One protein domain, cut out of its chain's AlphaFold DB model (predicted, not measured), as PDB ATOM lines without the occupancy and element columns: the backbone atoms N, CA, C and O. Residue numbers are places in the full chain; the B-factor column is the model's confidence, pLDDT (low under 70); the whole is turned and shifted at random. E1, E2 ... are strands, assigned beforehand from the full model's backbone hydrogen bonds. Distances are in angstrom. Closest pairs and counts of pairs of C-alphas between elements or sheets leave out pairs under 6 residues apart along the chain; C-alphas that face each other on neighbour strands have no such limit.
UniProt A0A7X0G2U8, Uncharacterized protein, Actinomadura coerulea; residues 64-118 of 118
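Overview. This is residues 64 to 118 of the 118 residues of an uncharacterized protein of Actinomadura coerulea (UniProt A0A7X0G2U8). What shape? There is little regular structure: a strongly twisted sheet, the meander E1 to E5, each strand the antiparallel neighbour of the one before, and a long loop, residues 68 to 80. What size? The class is all strand, with 20 of 55 printed residues in named elements. It is compact, radius of gyration of the C-alphas 10.2 A, spanning 26 by 19 by 19 A.

Arrangement. What first? E1, residues 64 to 67, and E2, residues 81 to 84, form a hairpin, N 65 and O 83 2.8 A apart. What last? E4, residues 102 to 105, and E5, residues 111 to 113, form another, N 104 and O 112 2.9 A apart.

Along the chain. Where begins E1? C-alpha 64 is at (188.826, 209.354, 163.437). Which is longest? E3, residues 93 to 97, is 13.1 A long, and C-alpha 113 ends E5 at (193.711, 193.014, 168.689).

Size, cuts and confidence. Any cut? The printed part has none. Low confidence? pLDDT is under 70 at residues 86, 91 and 114 to 118.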
ATOM      1  N   HIS A  64     189.771 210.460 163.509       80.50
ATOM      2  CA  HIS A  64     188.826 209.354 163.437       80.50
ATOM      3  C   HIS A  64     187.703 209.736 162.476       80.50
ATOM      4  O   HIS A  64     187.043 210.763 162.660       80.50
ATOM      5  N   TRP A  65     187.488 208.920 161.449       82.94
ATOM      6  CA  TRP A  65     186.450 209.120 160.444       82.94
ATOM      7  C   TRP A  65     185.346 208.104 160.674       82.94
ATOM      8  O   TRP A  65     185.602 206.907 160.546       82.94
ATOM      9  N   PRO A  66     184.117 208.543 160.971       80.31
ATOM     10  CA  PRO A  66     182.968 207.652 160.959       80.31
ATOM     11  C   PRO A  66     182.838 206.985 159.586       80.31
ATOM     12  O   PRO A  66     182.842 207.676 158.572       80.31
ATOM     13  N   VAL A  67     182.707 205.662 159.521       75.88
ATOM     14  CA  VAL A  67     182.497 204.960 158.246       75.88
ATOM     15  C   VAL A  67     181.181 204.203 158.328       75.88
ATOM     16  O   VAL A  67     180.948 203.458 159.270       75.88
ATOM     17  N   LEU A  68     180.297 204.419 157.350       72.00
ATOM     18  CA  LEU A  68     178.975 203.779 157.334       72.00
ATOM     19  C   LEU A  68     179.050 202.280 157.011       72.00
ATOM     20  O   LEU A  68     178.257 201.516 157.545       72.00
ATOM     21  N   ASP A  69     180.016 201.882 156.181       75.75
ATOM     22  CA  ASP A  69     180.256 200.495 155.763       75.75
ATOM     23  C   ASP A  69     181.630 199.998 156.268       75.75
ATOM     24  O   ASP A  69     182.412 199.408 155.520       75.75
ATOM     25  N   GLY A  70     181.971 200.318 157.521       79.75
ATOM     26  CA  GLY A  70     183.173 199.809 158.190       79.75
ATOM     27  C   GLY A  70     183.025 198.345 158.643       79.75
ATOM     28  O   GLY A  70     181.925 197.793 158.608       79.75
ATOM     29  N   PRO A  71     184.112 197.687 159.082       85.81
ATOM     30  CA  PRO A  71     184.040 196.372 159.703       85.81
ATOM     31  C   PRO A  71     183.292 196.435 161.039       85.81
ATOM     32  O   PRO A  71     183.406 197.411 161.787       85.81
ATOM     33  N   ASP A  72     182.586 195.355 161.369       89.38
ATOM     34  CA  ASP A  72     182.007 195.169 162.697       89.38
ATOM     35  C   ASP A  72     183.114 195.121 163.751       89.38
ATOM     36  O   ASP A  72     184.157 194.488 163.552       89.38
ATOM     37  N   CYS A  73     182.854 195.694 164.925       89.19
ATOM     38  CA  CYS A  73     183.761 195.539 166.049       89.19
ATOM     39  C   CYS A  73     183.893 194.049 166.426       89.19
ATOM     40  O   CYS A  73     182.888 193.405 166.749       89.19
ATOM     41  N   PRO A  74     185.109 193.487 166.469       89.19
ATOM     42  CA  PRO A  74     185.310 192.077 166.796       89.19
ATOM     43  C   PRO A  74     184.959 191.739 168.256       89.19
ATOM     44  O   PRO A  74     184.564 190.608 168.532       89.19
ATOM     45  N   HIS A  75     185.026 192.713 169.173       87.88
ATOM     46  CA  HIS A  75     184.706 192.515 170.592       87.88
ATOM     47  C   HIS A  75     183.199 192.543 170.873       87.88
ATOM     48  O   HIS A  75     182.669 191.645 171.523       87.88
ATOM     49  N   CYS A  76     182.493 193.573 170.396       91.62
ATOM     50  CA  CYS A  76     181.091 193.812 170.762       91.62
ATOM     51  C   CYS A  76     180.102 193.737 169.592       91.62
ATOM     52  O   CYS A  76     178.903 193.901 169.804       91.62
ATOM     53  N   ARG A  77     180.585 193.466 168.371       90.06
ATOM     54  CA  ARG A  77     179.782 193.292 167.147       90.06
ATOM     55  C   ARG A  77     178.932 194.501 166.748       90.06
ATOM     56  O   ARG A  77     178.025 194.354 165.934       90.06
ATOM     57  N   THR A  78     179.207 195.689 167.297       89.94
ATOM     58  CA  THR A  78     178.597 196.921 166.780       89.94
ATOM     59  C   THR A  78     179.101 197.190 165.364       89.94
ATOM     60  O   THR A  78     180.278 196.973 165.069       89.94
ATOM     61  N   VAL A  79     178.201 197.687 164.519       88.31
ATOM     62  CA  VAL A  79     178.494 198.169 163.160       88.31
ATOM     63  C   VAL A  79     178.965 199.627 163.167       88.31
ATOM     64  O   VAL A  79     179.357 200.165 162.139       88.31
ATOM     65  N   VAL A  80     178.891 200.301 164.322       87.31
ATOM     66  CA  VAL A  80     179.293 201.702 164.475       87.31
ATOM     67  C   VAL A  80     180.792 201.753 164.743       87.31
ATOM     68  O   VAL A  80     181.248 201.707 165.893       87.31
ATOM     69  N   THR A  81     181.561 201.822 163.661       86.00
ATOM     70  CA  THR A  81     183.018 201.927 163.697       86.00
ATOM     71  C   THR A  81     183.508 203.169 162.961       86.00
ATOM     72  O   THR A  81     182.913 203.666 162.002       86.00
ATOM     73  N   CYS A  82     184.595 203.724 163.477       86.75
ATOM     74  CA  CYS A  82     185.348 204.790 162.854       86.75
ATOM     75  C   CYS A  82     186.686 204.216 162.418       86.75
ATOM     76  O   CYS A  82     187.335 203.490 163.170       86.75
ATOM     77  N   TRP A  83     187.102 204.568 161.216       83.56
ATOM     78  CA  TRP A  83     188.462 204.327 160.783       83.56
ATOM     79  C   TRP A  83     189.368 205.372 161.443       83.56
ATOM     80  O   TRP A  83     189.007 206.551 161.503       83.56
ATOM     81  N   ALA A  84     190.505 204.950 161.978       76.88
ATOM     82  CA  ALA A  84     191.475 205.808 162.639       76.88
ATOM     83  C   ALA A  84     192.671 206.062 161.715       76.88
ATOM     84  O   ALA A  84     193.088 205.197 160.942       76.88
ATOM     85  N   ALA A  85     193.224 207.270 161.798       70.94
ATOM     86  CA  ALA A  85     194.398 207.655 161.026       70.94
ATOM     87  C   ALA A  85     195.569 206.741 161.375       70.94
ATOM     88  O   ALA A  85     195.728 206.366 162.532       70.94
ATOM     89  N   LEU A  86     196.401 206.469 160.369       69.44
ATOM     90  CA  LEU A  86     197.733 205.875 160.429       69.44
ATOM     91  C   LEU A  86     198.160 205.320 161.807       69.44
ATOM     92  O   LEU A  86     198.561 206.079 162.687       69.44
ATOM     93  N   ALA A  87     198.167 203.991 161.942       73.69
ATOM     94  CA  ALA A  87     198.763 203.270 163.068       73.69
ATOM     95  C   ALA A  87     200.140 202.710 162.664       73.69
ATOM     96  O   ALA A  87     200.235 201.601 162.148       73.69
ATOM     97  N   PRO A  88     201.231 203.473 162.829       74.19
ATOM     98  CA  PRO A  88     202.541 203.117 162.276       74.19
ATOM     99  C   PRO A  88     203.196 201.927 162.983       74.19
ATOM    100  O   PRO A  88     204.132 201.340 162.445       74.19
ATOM    101  N   GLU A  89     202.725 201.577 164.179       73.38
ATOM    102  CA  GLU A  89     203.215 200.433 164.949       73.38
ATOM    103  C   GLU A  89     202.695 199.093 164.419       73.38
ATOM    104  O   GLU A  89     203.325 198.057 164.631       73.38
ATOM    105  N   THR A  90     201.569 199.102 163.701       70.81
ATOM    106  CA  THR A  90     200.872 197.890 163.269       70.81
ATOM    107  C   THR A  90     200.584 197.925 161.772       70.81
ATOM    108  O   THR A  90     199.955 198.867 161.292       70.81
ATOM    109  N   PRO A  91     200.975 196.898 161.002       67.75
ATOM    110  CA  PRO A  91     200.617 196.824 159.594       67.75
ATOM    111  C   PRO A  91     199.108 196.570 159.441       67.75
ATOM    112  O   PRO A  91     198.635 195.462 159.686       67.75
ATOM    113  N   GLY A  92     198.356 197.586 159.021       73.00
ATOM    114  CA  GLY A  92     196.926 197.476 158.727       73.00
ATOM    115  C   GLY A  92     196.130 198.708 159.136       73.00
ATOM    116  O   GLY A  92     196.680 199.673 159.662       73.00
ATOM    117  N   ASP A  93     194.826 198.648 158.892       79.06
ATOM    118  CA  ASP A  93     193.884 199.721 159.155       79.06
ATOM    119  C   ASP A  93     193.436 199.728 160.607       79.06
ATOM    120  O   ASP A  93     192.823 198.766 161.051       79.06
ATOM    121  N   LEU A  94     193.704 200.806 161.343       84.00
ATOM    122  CA  LEU A  94     193.203 200.952 162.706       84.00
ATOM    123  C   LEU A  94     191.732 201.376 162.683       84.00
ATOM    124  O   LEU A  94     191.331 202.273 161.941       84.00
ATOM    125  N   TRP A  95     190.935 200.731 163.521       86.31
ATOM    126  CA  TRP A  95     189.512 200.974 163.684       86.31
ATOM    127  C   TRP A  95     189.176 201.133 165.159       86.31
ATOM    128  O   TRP A  95     189.710 200.421 166.007       86.31
ATOM    129  N   LEU A  96     188.239 202.032 165.448       87.62
ATOM    130  CA  LEU A  96     187.717 202.313 166.779       87.62
ATOM    131  C   LEU A  96     186.194 202.186 166.753       87.62
ATOM    132  O   LEU A  96     185.530 202.796 165.914       87.62
ATOM    133  N   CYS A  97     185.609 201.417 167.667       89.38
ATOM    134  CA  CYS A  97     184.151 201.359 167.799       89.38
ATOM    135  C   CYS A  97     183.606 202.399 168.790       89.38
ATOM    136  O   CYS A  97     184.335 202.907 169.637       89.38
ATOM    137  N   GLU A  98     182.295 202.667 168.746       87.94
ATOM    138  CA  GLU A  98     181.629 203.617 169.663       87.94
ATOM    139  C   GLU A  98     181.785 203.278 171.160       87.94
ATOM    140  O   GLU A  98     181.614 204.140 172.019       87.94
ATOM    141  N   HIS A  99     182.119 202.023 171.477       88.50
ATOM    142  CA  HIS A  99     182.362 201.544 172.839       88.50
ATOM    143  C   HIS A  99     183.836 201.639 173.269       88.50
ATOM    144  O   HIS A  99     184.165 201.205 174.368       88.50
ATOM    145  N   GLY A 100     184.715 202.183 172.421       87.56
ATOM    146  CA  GLY A 100     186.127 202.401 172.739       87.56
ATOM    147  C   GLY A 100     187.056 201.213 172.473       87.56
ATOM    148  O   GLY A 100     188.182 201.227 172.952       87.56
ATOM    149  N   HIS A 101     186.613 200.182 171.745       88.00
ATOM    150  CA  HIS A 101     187.494 199.071 171.368       88.00
ATOM    151  C   HIS A 101     188.265 199.410 170.095       88.00
ATOM    152  O   HIS A 101     187.645 199.709 169.068       88.00
ATOM    153  N   GLU A 102     189.587 199.294 170.166       87.81
ATOM    154  CA  GLU A 102     190.500 199.445 169.037       87.81
ATOM    155  C   GLU A 102     190.872 198.088 168.442       87.81
ATOM    156  O   GLU A 102     191.035 197.099 169.157       87.81
ATOM    157  N   PHE A 103     190.998 198.026 167.121       86.38
ATOM    158  CA  PHE A 103     191.452 196.831 166.416       86.38
ATOM    159  C   PHE A 103     192.067 197.199 165.071       86.38
ATOM    160  O   PHE A 103     191.699 198.201 164.461       86.38
ATOM    161  N   VAL A 104     192.989 196.369 164.589       84.75
ATOM    162  CA  VAL A 104     193.663 196.571 163.306       84.75
ATOM    163  C   VAL A 104     193.160 195.547 162.297       84.75
ATOM    164  O   VAL A 104     193.150 194.353 162.582       84.75
ATOM    165  N   LEU A 105     192.756 196.000 161.113       82.12
ATOM    166  CA  LEU A 105     192.370 195.167 159.979       82.12
ATOM    167  C   LEU A 105     193.512 195.139 158.959       82.12
ATOM    168  O   LEU A 105     193.798 196.144 158.311       82.12
ATOM    169  N   THR A 106     194.176 193.999 158.795       78.81
ATOM    170  CA  THR A 106     195.265 193.871 157.817       78.81
ATOM    171  C   THR A 106     194.721 193.805 156.383       78.81
ATOM    172  O   THR A 106     193.558 193.440 156.179       78.81
ATOM    173  N   PRO A 107     195.549 194.078 155.355       71.81
ATOM    174  CA  PRO A 107     195.144 193.944 153.949       71.81
ATOM    175  C   PRO A 107     194.686 192.533 153.558       71.81
ATOM    176  O   PRO A 107     193.920 192.363 152.611       71.81
ATOM    177  N   GLU A 108     195.135 191.512 154.285       78.06
ATOM    178  CA  GLU A 108     194.722 190.116 154.119       78.06
ATOM    179  C   GLU A 108     193.353 189.817 154.759       78.06
ATOM    180  O   GLU A 108     192.867 188.689 154.671       78.06
ATOM    181  N   GLY A 109     192.725 190.810 155.398       76.62
ATOM    182  CA  GLY A 109     191.452 190.678 156.104       76.62
ATOM    183  C   GLY A 109     191.579 190.051 157.493       76.62
ATOM    184  O   GLY A 109     190.593 189.537 158.020       76.62
ATOM    185  N   LEU A 110     192.782 190.051 158.081       81.81
ATOM    186  CA  LEU A 110     193.008 189.561 159.441       81.81
ATOM    187  C   LEU A 110     192.747 190.674 160.455       81.81
ATOM    188  O   LEU A 110     193.044 191.835 160.195       81.81
ATOM    189  N   ILE A 111     192.221 190.310 161.621       82.75
ATOM    190  CA  ILE A 111     192.016 191.239 162.733       82.75
ATOM    191  C   ILE A 111     193.129 191.014 163.756       82.75
ATOM    192  O   ILE A 111     193.287 189.896 164.247       82.75
ATOM    193  N   ILE A 112     193.880 192.066 164.073       77.69
ATOM    194  CA  ILE A 112     194.852 192.098 165.169       77.69
ATOM    195  C   ILE A 112     194.236 192.918 166.301       77.69
ATOM    196  O   ILE A 112     193.833 194.068 166.103       77.69
ATOM    197  N   PHE A 113     194.155 192.323 167.486       74.81
ATOM    198  CA  PHE A 113     193.711 193.014 168.689       74.81
ATOM    199  C   PHE A 113     194.878 193.797 169.280       74.81
ATOM    200  O   PHE A 113     195.968 193.253 169.449       74.81
ATOM    201  N   THR A 114     194.661 195.066 169.617       63.94
ATOM    202  CA  THR A 114     195.686 195.887 170.278       63.94
ATOM    203  C   THR A 114     196.052 195.344 171.666       63.94
ATOM    204  O   THR A 114     197.179 195.532 172.110       63.94
ATOM    205  N   GLU A 115     195.163 194.575 172.310       56.72
ATOM    206  CA  GLU A 115     195.438 193.852 173.566       56.72
ATOM    207  C   GLU A 115     196.432 192.680 173.410       56.72
ATOM    208  O   GLU A 115     197.039 192.266 174.395       56.72
ATOM    209  N   ASP A 116     196.643 192.175 172.188       46.84
ATOM    210  CA  ASP A 116     197.571 191.070 171.892       46.84
ATOM    211  C   ASP A 116     198.975 191.559 171.463       46.84
ATOM    212  O   ASP A 116     199.844 190.744 171.146       46.84
ATOM    213  N   ALA A 117     199.227 192.875 171.445       41.97
ATOM    214  CA  ALA A 117     200.495 193.477 171.009       41.97
ATOM    215  C   ALA A 117     201.551 193.653 172.131       41.97
ATOM    216  O   ALA A 117     202.489 194.436 171.966       41.97
ATOM    217  N   ALA A 118     201.405 192.948 173.263       36.91
ATOM    218  CA  ALA A 118     202.253 193.073 174.460       36.91
ATOM    219  C   ALA A 118     203.402 192.050 174.548       36.91
ATOM    220  O   ALA A 118     203.177 190.850 174.268       36.91
TER     221      ALA A 118